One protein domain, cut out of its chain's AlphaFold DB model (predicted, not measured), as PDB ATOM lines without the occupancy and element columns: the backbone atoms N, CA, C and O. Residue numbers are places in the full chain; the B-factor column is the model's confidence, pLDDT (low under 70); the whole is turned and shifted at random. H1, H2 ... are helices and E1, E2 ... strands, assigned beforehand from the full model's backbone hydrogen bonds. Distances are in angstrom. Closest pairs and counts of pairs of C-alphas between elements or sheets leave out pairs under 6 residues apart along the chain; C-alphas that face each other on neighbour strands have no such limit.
ATOM      1  N   ALA A  15      59.718 -10.038 -36.113       50.53
ATOM      2  CA  ALA A  15      59.685  -8.603 -36.381       50.53
ATOM      3  C   ALA A  15      58.939  -8.201 -37.670       50.53
ATOM      4  O   ALA A  15      59.323  -8.551 -38.786       50.53
ATOM      5  N   GLY A  16      57.897  -7.385 -37.505       61.66
ATOM      6  CA  GLY A  16      57.091  -6.816 -38.581       61.66
ATOM      7  C   GLY A  16      55.730  -6.333 -38.071       61.66
ATOM      8  O   GLY A  16      55.439  -6.412 -36.886       61.66
ATOM      9  N   GLN A  17      54.871  -5.848 -38.975       79.50
ATOM     10  CA  GLN A  17      53.483  -5.476 -38.640       79.50
ATOM     11  C   GLN A  17      52.540  -6.690 -38.496       79.50
ATOM     12  O   GLN A  17      51.374  -6.491 -38.185       79.50
ATOM     13  N   THR A  18      52.979  -7.928 -38.774       90.25
ATOM     14  CA  THR A  18      52.113  -9.129 -38.732       90.25
ATOM     15  C   THR A  18      52.228  -9.836 -37.390       90.25
ATOM     16  O   THR A  18      53.325 -10.185 -36.979       90.25
ATOM     17  N   LEU A  19      51.084 -10.064 -36.749       92.44
ATOM     18  CA  LEU A  19      50.962 -10.669 -35.424       92.44
ATOM     19  C   LEU A  19      50.537 -12.135 -35.489       92.44
ATOM     20  O   LEU A  19      50.950 -12.939 -34.660       92.44
ATOM     21  N   ALA A  20      49.713 -12.492 -36.475       94.75
ATOM     22  CA  ALA A  20      49.283 -13.864 -36.700       94.75
ATOM     23  C   ALA A  20      48.911 -14.101 -38.165       94.75
ATOM     24  O   ALA A  20      48.588 -13.166 -38.908       94.75
ATOM     25  N   VAL A  21      48.933 -15.368 -38.564       95.06
ATOM     26  CA  VAL A  21      48.483 -15.843 -39.872       95.06
ATOM     27  C   VAL A  21      47.456 -16.948 -39.664       95.06
ATOM     28  O   VAL A  21      47.712 -17.900 -38.934       95.06
ATOM     29  N   ALA A  22      46.310 -16.819 -40.320       97.50
ATOM     30  CA  ALA A  22      45.180 -17.718 -40.207       97.50
ATOM     31  C   ALA A  22      44.830 -18.390 -41.543       97.50
ATOM     32  O   ALA A  22      45.111 -17.874 -42.638       97.50
ATOM     33  N   VAL A  23      44.178 -19.542 -41.419       97.88
ATOM     34  CA  VAL A  23      43.431 -20.225 -42.473       97.88
ATOM     35  C   VAL A  23      41.955 -20.168 -42.094       97.88
ATOM     36  O   VAL A  23      41.597 -20.492 -40.965       97.88
ATOM     37  N   VAL A  24      41.108 -19.726 -43.020       97.75
ATOM     38  CA  VAL A  24      39.679 -19.500 -42.767       97.75
ATOM     39  C   VAL A  24      38.850 -20.197 -43.837       97.75
ATOM     40  O   VAL A  24      39.106 -20.013 -45.025       97.75
ATOM     41  N   GLN A  25      37.835 -20.948 -43.428       96.75
ATOM     42  CA  GLN A  25      36.799 -21.479 -44.302       96.75
ATOM     43  C   GLN A  25      35.663 -20.456 -44.426       96.75
ATOM     44  O   GLN A  25      35.149 -19.970 -43.423       96.75
ATOM     45  N   VAL A  26      35.258 -20.129 -45.652       94.50
ATOM     46  CA  VAL A  26      34.104 -19.270 -45.958       94.50
ATOM     47  C   VAL A  26      33.195 -20.022 -46.925       94.50
ATOM     48  O   VAL A  26      33.466 -20.096 -48.128       94.50
ATOM     49  N   GLY A  27      32.122 -20.624 -46.409       90.38
ATOM     50  CA  GLY A  27      31.291 -21.536 -47.201       90.38
ATOM     51  C   GLY A  27      32.133 -22.686 -47.782       90.38
ATOM     52  O   GLY A  27      32.766 -23.402 -47.010       90.38
ATOM     53  N   PRO A  28      32.184 -22.895 -49.114       91.12
ATOM     54  CA  PRO A  28      32.996 -23.952 -49.725       91.12
ATOM     55  C   PRO A  28      34.464 -23.554 -49.978       91.12
ATOM     56  O   PRO A  28      35.221 -24.365 -50.507       91.12
ATOM     57  N   VAL A  29      34.873 -22.320 -49.660       91.31
ATOM     58  CA  VAL A  29      36.195 -21.785 -50.024       91.31
ATOM     59  C   VAL A  29      37.114 -21.708 -48.810       91.31
ATOM     60  O   VAL A  29      36.800 -21.028 -47.837       91.31
ATOM     61  N   GLU A  30      38.293 -22.321 -48.909       95.38
ATOM     62  CA  GLU A  30      39.383 -22.127 -47.950       95.38
ATOM     63  C   GLU A  30      40.252 -20.930 -48.369       95.38
ATOM     64  O   GLU A  30      40.796 -20.878 -49.475       95.38
ATOM     65  N   ILE A  31      40.416 -19.964 -47.468       95.81
ATOM     66  CA  ILE A  31      41.276 -18.796 -47.642       95.81
ATOM     67  C   ILE A  31      42.478 -18.937 -46.716       95.81
ATOM     68  O   ILE A  31      42.378 -18.845 -45.494       95.81
ATOM     69  N   ARG A  32      43.651 -19.114 -47.321       95.50
ATOM     70  CA  ARG A  32      44.928 -19.249 -46.610       95.50
ATOM     71  C   ARG A  32      45.664 -17.914 -46.560       95.50
ATOM     72  O   ARG A  32      45.473 -17.054 -47.418       95.50
ATOM     73  N   ASN A  33      46.584 -17.779 -45.606       94.50
ATOM     74  CA  ASN A  33      47.415 -16.583 -45.423       94.50
ATOM     75  C   ASN A  33      46.616 -15.306 -45.106       94.50
ATOM     76  O   ASN A  33      47.017 -14.211 -45.510       94.50
ATOM     77  N   VAL A  34      45.505 -15.434 -44.375       95.94
ATOM     78  CA  VAL A  34      44.806 -14.284 -43.785       95.94
ATOM     79  C   VAL A  34      45.670 -13.750 -42.648       95.94
ATOM     80  O   VAL A  34      46.126 -14.523 -41.818       95.94
ATOM     81  N   ARG A  35      45.956 -12.449 -42.604       94.62
ATOM     82  CA  ARG A  35      46.903 -11.886 -41.625       94.62
ATOM     83  C   ARG A  35      46.209 -10.998 -40.614       94.62
ATOM     84  O   ARG A  35      45.427 -10.137 -41.009       94.62
ATOM     85  N   VAL A  36      46.581 -11.144 -39.348       95.38
ATOM     86  CA  VAL A  36      46.326 -10.154 -38.299       95.38
ATOM     87  C   VAL A  36      47.540  -9.242 -38.213       95.38
ATOM     88  O   VAL A  36      48.672  -9.716 -38.128       95.38
ATOM     89  N   THR A  37      47.320  -7.934 -38.262       93.31
ATOM     90  CA  THR A  37      48.385  -6.925 -38.190       93.31
ATOM     91  C   THR A  37      48.044  -5.832 -37.191       93.31
ATOM     92  O   THR A  37      46.876  -5.461 -37.116       93.31
ATOM     93  N   ASP A  38      49.041  -5.267 -36.509       88.25
ATOM     94  CA  ASP A  38      48.873  -4.049 -35.706       88.25
ATOM     95  C   ASP A  38      49.384  -2.823 -36.466       88.25
ATOM     96  O   ASP A  38      50.448  -2.847 -37.098       88.25
ATOM     97  N   ARG A  39      48.609  -1.742 -36.415       86.62
ATOM     98  CA  ARG A  39      49.071  -0.405 -36.773       86.62
ATOM     99  C   ARG A  39      48.564   0.576 -35.726       86.62
ATOM    100  O   ARG A  39      47.358   0.801 -35.634       86.62
ATOM    101  N   ASP A  40      49.498   1.164 -34.985       85.75
ATOM    102  CA  ASP A  40      49.248   2.177 -33.955       85.75
ATOM    103  C   ASP A  40      48.272   1.696 -32.862       85.75
ATOM    104  O   ASP A  40      47.381   2.434 -32.434       85.75
ATOM    105  N   GLY A  41      48.402   0.431 -32.437       83.75
ATOM    106  CA  GLY A  41      47.554  -0.178 -31.405       83.75
ATOM    107  C   GLY A  41      46.168  -0.600 -31.898       83.75
ATOM    108  O   GLY A  41      45.283  -0.899 -31.094       83.75
ATOM    109  N   ARG A  42      45.939  -0.585 -33.217       88.69
ATOM    110  CA  ARG A  42      44.708  -1.074 -33.844       88.69
ATOM    111  C   ARG A  42      44.996  -2.331 -34.651       88.69
ATOM    112  O   ARG A  42      45.845  -2.329 -35.543       88.69
ATOM    113  N   LEU A  43      44.217  -3.375 -34.380       91.56
ATOM    114  CA  LEU A  43      44.276  -4.636 -35.110       91.56
ATOM    115  C   LEU A  43      43.520  -4.540 -36.440       91.56
ATOM    116  O   LEU A  43      42.391  -4.054 -36.504       91.56
ATOM    117  N   PHE A  44      44.129  -5.067 -37.496       93.56
ATOM    118  CA  PHE A  44      43.548  -5.178 -38.830       93.56
ATOM    119  C   PHE A  44      43.653  -6.614 -39.334       93.56
ATOM    120  O   PHE A  44      44.677  -7.267 -39.139       93.56
ATOM    121  N   VAL A  45      42.624  -7.061 -40.057       95.12
ATOM    122  CA  VAL A  45      42.652  -8.317 -40.815       95.12
ATOM    123  C   VAL A  45      42.892  -8.007 -42.284       95.12
ATOM    124  O   VAL A  45      42.229  -7.148 -42.871       95.12
ATOM    125  N   ARG A  46      43.859  -8.697 -42.887       92.94
ATOM    126  CA  ARG A  46      44.223  -8.546 -44.297       92.94
ATOM    127  C   ARG A  46      44.051  -9.865 -45.032       92.94
ATOM    128  O   ARG A  46      44.664 -10.865 -44.664       92.94
ATOM    129  N   LEU A  47      43.255  -9.835 -46.097       94.31
ATOM    130  CA  LEU A  47      43.151 -10.940 -47.048       94.31
ATOM    131  C   LEU A  47      44.463 -11.105 -47.837       94.31
ATOM    132  O   LEU A  47      45.208 -10.128 -48.004       94.31
ATOM    133  N   PRO A  48      44.752 -12.315 -48.346       92.94
ATOM    134  CA  PRO A  48      45.901 -12.542 -49.210       92.94
ATOM    135  C   PRO A  48      45.837 -11.652 -50.458       92.94
ATOM    136  O   PRO A  48      44.776 -11.405 -51.038       92.94
ATOM    137  N   GLY A  49      47.003 -11.176 -50.884       90.00
ATOM    138  CA  GLY A  49      47.152 -10.335 -52.062       90.00
ATOM    139  C   GLY A  49      48.352 -10.751 -52.898       90.00
ATOM    140  O   GLY A  49      49.342 -11.261 -52.376       90.00
ATOM    141  N   THR A  50      48.266 -10.487 -54.197       90.19
ATOM    142  CA  THR A  50      49.309 -10.796 -55.176       90.19
ATOM    143  C   THR A  50      49.899  -9.500 -55.713       90.19
ATOM    144  O   THR A  50      49.174  -8.574 -56.090       90.19
ATOM    145  N   LEU A  51      51.228  -9.418 -55.769       89.88
ATOM    146  CA  LEU A  51      51.912  -8.298 -56.404       89.88
ATOM    147  C   LEU A  51      51.896  -8.492 -57.923       89.88
ATOM    148  O   LEU A  51      52.521  -9.405 -58.451       89.88
ATOM    149  N   MET A  52      51.202  -7.612 -58.636       89.25
ATOM    150  CA  MET A  52      51.059  -7.690 -60.086       89.25
ATOM    151  C   MET A  52      51.348  -6.325 -60.702       89.25
ATOM    152  O   MET A  52      50.712  -5.330 -60.356       89.25
ATOM    153  N   ARG A  53      52.321  -6.260 -61.621       90.31
ATOM    154  CA  ARG A  53      52.753  -5.005 -62.275       90.31
ATOM    155  C   ARG A  53      53.026  -3.871 -61.269       90.31
ATOM    156  O   ARG A  53      52.537  -2.758 -61.434       90.31
ATOM    157  N   LYS A  54      53.784  -4.169 -60.205       91.75
ATOM    158  CA  LYS A  54      54.121  -3.239 -59.104       91.75
ATOM    159  C   LYS A  54      52.918  -2.721 -58.292       91.75
ATOM    160  O   LYS A  54      53.054  -1.744 -57.563       91.75
ATOM    161  N   ARG A  55      51.744  -3.353 -58.390       88.38
ATOM    162  CA  ARG A  55      50.561  -3.028 -57.579       88.38
ATOM    163  C   ARG A  55      50.114  -4.252 -56.798       88.38
ATOM    164  O   ARG A  55      50.048  -5.345 -57.355       88.38
ATOM    165  N   LEU A  56      49.809  -4.068 -55.518       86.00
ATOM    166  CA  LEU A  56      49.187  -5.117 -54.719       86.00
ATOM    167  C   LEU A  56      47.718  -5.229 -55.131       86.00
ATOM    168  O   LEU A  56      46.989  -4.238 -55.085       86.00
ATOM    169  N   LYS A  57      47.300  -6.422 -55.554       86.69
ATOM    170  CA  LYS A  57      45.904  -6.738 -55.863       86.69
ATOM    171  C   LYS A  57      45.373  -7.767 -54.867       86.69
ATOM    172  O   LYS A  57      46.125  -8.678 -54.524       86.69
ATOM    173  N   PRO A  58      44.110  -7.665 -54.424       82.56
ATOM    174  CA  PRO A  58      43.479  -8.726 -53.645       82.56
ATOM    175  C   PRO A  58      43.503 -10.039 -54.434       82.56
ATOM    176  O   PRO A  58      43.156 -10.050 -55.615       82.56
ATOM    177  N   ALA A  59      43.940 -11.128 -53.802       86.19
ATOM    178  CA  ALA A  59      43.845 -12.466 -54.386       86.19
ATOM    179  C   ALA A  59      42.435 -13.052 -54.201       86.19
ATOM    180  O   ALA A  59      42.028 -13.936 -54.946       86.19
ATOM    181  N   VAL A  60      41.697 -12.527 -53.222       86.25
ATOM    182  CA  VAL A  60      40.318 -12.891 -52.904       86.25
ATOM    183  C   VAL A  60      39.497 -11.611 -52.803       86.25
ATOM    184  O   VAL A  60      39.948 -10.631 -52.207       86.25
ATOM    185  N   SER A  61      38.303 -11.624 -53.391       86.88
ATOM    186  CA  SER A  61      37.303 -10.566 -53.263       86.88
ATOM    187  C   SER A  61      36.086 -11.161 -52.572       86.88
ATOM    188  O   SER A  61      35.533 -12.142 -53.062       86.88
ATOM    189  N   LEU A  62      35.701 -10.592 -51.433       88.81
ATOM    190  CA  LEU A  62      34.526 -10.997 -50.666       88.81
ATOM    191  C   LEU A  62      33.537  -9.839 -50.637       88.81
ATOM    192  O   LEU A  62      33.955  -8.680 -50.587       88.81
ATOM    193  N   ASP A  63      32.247 -10.160 -50.621       91.88
ATOM    194  CA  ASP A  63      31.221  -9.167 -50.322       91.88
ATOM    195  C   ASP A  63      31.430  -8.622 -48.905       91.88
ATOM    196  O   ASP A  63      31.856  -9.347 -47.999       91.88
ATOM    197  N   GLU A  64      31.124  -7.340 -48.705       92.62
ATOM    198  CA  GLU A  64      31.409  -6.637 -47.450       92.62
ATOM    199  C   GLU A  64      30.874  -7.367 -46.202       92.62
ATOM    200  O   GLU A  64      31.661  -7.562 -45.274       92.62
ATOM    201  N   PRO A  65      29.624  -7.875 -46.161       94.50
ATOM    202  CA  PRO A  65      29.127  -8.603 -44.993       94.50
ATOM    203  C   PRO A  65      29.946  -9.859 -44.665       94.50
ATOM    204  O   PRO A  65      30.221 -10.134 -43.501       94.50
ATOM    205  N   VAL A  66      30.391 -10.588 -45.693       93.56
ATOM    206  CA  VAL A  66      31.184 -11.816 -45.536       93.56
ATOM    207  C   VAL A  66      32.589 -11.488 -45.037       93.56
ATOM    208  O   VAL A  66      33.134 -12.184 -44.182       93.56
ATOM    209  N   PHE A  67      33.179 -10.398 -45.533       94.50
ATOM    210  CA  PHE A  67      34.465  -9.922 -45.031       94.50
ATOM    211  C   PHE A  67      34.384  -9.483 -43.562       94.50
ATOM    212  O   PHE A  67      35.312  -9.752 -42.801       94.50
ATOM    213  N   LEU A  68      33.294  -8.822 -43.157       95.81
ATOM    214  CA  LEU A  68      33.089  -8.419 -41.766       95.81
ATOM    215  C   LEU A  68      32.986  -9.636 -40.840       95.81
ATOM    216  O   LEU A  68      33.655  -9.658 -39.812       95.81
ATOM    217  N   GLU A  69      32.230 -10.662 -41.230       96.00
ATOM    218  CA  GLU A  69      32.116 -11.912 -40.469       96.00
ATOM    219  C   GLU A  69      33.476 -12.624 -40.339       96.00
ATOM    220  O   GLU A  69      33.895 -12.971 -39.234       96.00
ATOM    221  N   LEU A  70      34.232 -12.724 -41.441       96.62
ATOM    222  CA  LEU A  70      35.612 -13.225 -41.441       96.62
ATOM    223  C   LEU A  70      36.521 -12.432 -40.507       96.62
ATOM    224  O   LEU A  70      37.295 -13.017 -39.748       96.62
ATOM    225  N   ARG A  71      36.449 -11.099 -40.558       96.88
ATOM    226  CA  ARG A  71      37.274 -10.230 -39.721       96.88
ATOM    227  C   ARG A  71      37.000 -10.481 -38.243       96.88
ATOM    228  O   ARG A  71      37.956 -10.628 -37.483       96.88
ATOM    229  N   GLU A  72      35.733 -10.509 -37.840       96.38
ATOM    230  CA  GLU A  72      35.366 -10.711 -36.437       96.38
ATOM    231  C   GLU A  72      35.787 -12.096 -35.936       96.38
ATOM    232  O   GLU A  72      36.392 -12.181 -34.869       96.38
ATOM    233  N   ALA A  73      35.573 -13.153 -36.727       96.94
ATOM    234  CA  ALA A  73      35.988 -14.509 -36.368       96.94
ATOM    235  C   ALA A  73      37.510 -14.610 -36.153       96.94
ATOM    236  O   ALA A  73      37.968 -15.109 -35.126       96.94
ATOM    237  N   VAL A  74      38.309 -14.062 -37.076       97.50
ATOM    238  CA  VAL A  74      39.779 -14.084 -36.975       97.50
ATOM    239  C   VAL A  74      40.285 -13.263 -35.787       97.50
ATOM    240  O   VAL A  74      41.215 -13.684 -35.101       97.50
ATOM    241  N   LEU A  75      39.701 -12.089 -35.523       96.19
ATOM    242  CA  LEU A  75      40.105 -11.265 -34.379       96.19
ATOM    243  C   LEU A  75      39.686 -11.882 -33.041       96.19
ATOM    244  O   LEU A  75      40.421 -11.733 -32.064       96.19
ATOM    245  N   ALA A  76      38.534 -12.551 -32.981       95.12
ATOM    246  CA  ALA A  76      38.117 -13.300 -31.803       95.12
ATOM    247  C   ALA A  76      39.109 -14.432 -31.503       95.12
ATOM    248  O   ALA A  76      39.643 -14.484 -30.396       95.12
ATOM    249  N   GLU A  77      39.442 -15.246 -32.507       95.81
ATOM    250  CA  GLU A  77      40.401 -16.348 -32.363       95.81
ATOM    251  C   GLU A  77      41.794 -15.849 -31.957       95.81
ATOM    252  O   GLU A  77      42.434 -16.395 -31.059       95.81
ATOM    253  N   TYR A  78      42.253 -14.747 -32.556       94.19
ATOM    254  CA  TYR A  78      43.524 -14.123 -32.195       94.19
ATOM    255  C   TYR A  78      43.563 -13.681 -30.723       94.19
ATOM    256  O   TYR A  78      44.561 -13.914 -30.038       94.19
ATOM    257  N   ARG A  79      42.491 -13.054 -30.218       92.12
ATOM    258  CA  ARG A  79      42.410 -12.614 -28.812       92.12
ATOM    259  C   ARG A  79      42.421 -13.803 -27.853       92.12
ATOM    260  O   ARG A  79      43.176 -13.777 -26.885       92.12
ATOM    261  N   LEU A  80      41.661 -14.856 -28.165       91.75
ATOM    262  CA  LEU A  80      41.667 -16.107 -27.401       91.75
ATOM    263  C   LEU A  80      43.068 -16.732 -27.365       91.75
ATOM    264  O   LEU A  80      43.577 -17.046 -26.292       91.75
ATOM    265  N   THR A  81      43.724 -16.835 -28.523       90.31
ATOM    266  CA  THR A  81      45.050 -17.459 -28.661       90.31
ATOM    267  C   THR A  81      46.147 -16.676 -27.936       90.31
ATOM    268  O   THR A  81      47.059 -17.262 -27.360       90.31
ATOM    269  N   THR A  82      46.077 -15.344 -27.949       87.38
ATOM    270  CA  THR A  82      47.071 -14.483 -27.284       87.38
ATOM    271  C   THR A  82      46.827 -14.308 -25.786       87.38
ATOM    272  O   THR A  82      47.621 -13.646 -25.120       87.38
TER     273      THR A  82
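AT A GLANCE: This is residues 15 to 82 of the 93 residues of an uncharacterized protein of Azospirillum brasilense (UniProt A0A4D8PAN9). A three-stranded antiparallel sheet, E1-E2-E3, has one long helix, H1, crossing one face, while a small hairpin, E4-E5, lies off to one side. The printed part has 68 residues, with five named strands, then one named helix: mixed class, compact, radius of gyration of the C-alphas 12.4 A, spans 36 by 31 by 18 A.

HOW THE PARTS SIT: E1, residues 18 to 26, E2, residues 29 to 39, and E3, residues 42 to 46, form a meander, each strand the antiparallel neighbour of the one before. N 22 and O 34, 2.7 A, and N 44 and O 37, 2.8 A, are within hydrogen-bond range. E3 runs on into E4, residues 49 to 52, at 64 degrees. E4 forms a hairpin with E5, residues 55 to 58; N 50 and O 57 are 2.8 A apart. H1, residues 64 to 81, is on the sheet E1-E2-E3, in two layers, helix on one face, at a height of 6.0 A. It runs across the strands, 68 degrees to E2 on the local plane. Its closest C-alphas to E3 are Arg 71 and Val 45, 5.8 A. Every O i to N i+4 pair in H1 is within range.

IN THESE COORDINATES: E1, 21.9 A, begins at C-alpha 18 (52.113, -9.129, -38.732). E2, 28.3 A, bends by 52 degrees at residue 32. H1, 25.6 A, ends at C-alpha 81 (45.050, -17.459, -28.661).

THE WHOLE: The farthest C-alphas, Arg 53 and Leu 80, are 38.2 A apart. The printed part has no cut or long link; residues 15 to 16 have pLDDT under 70.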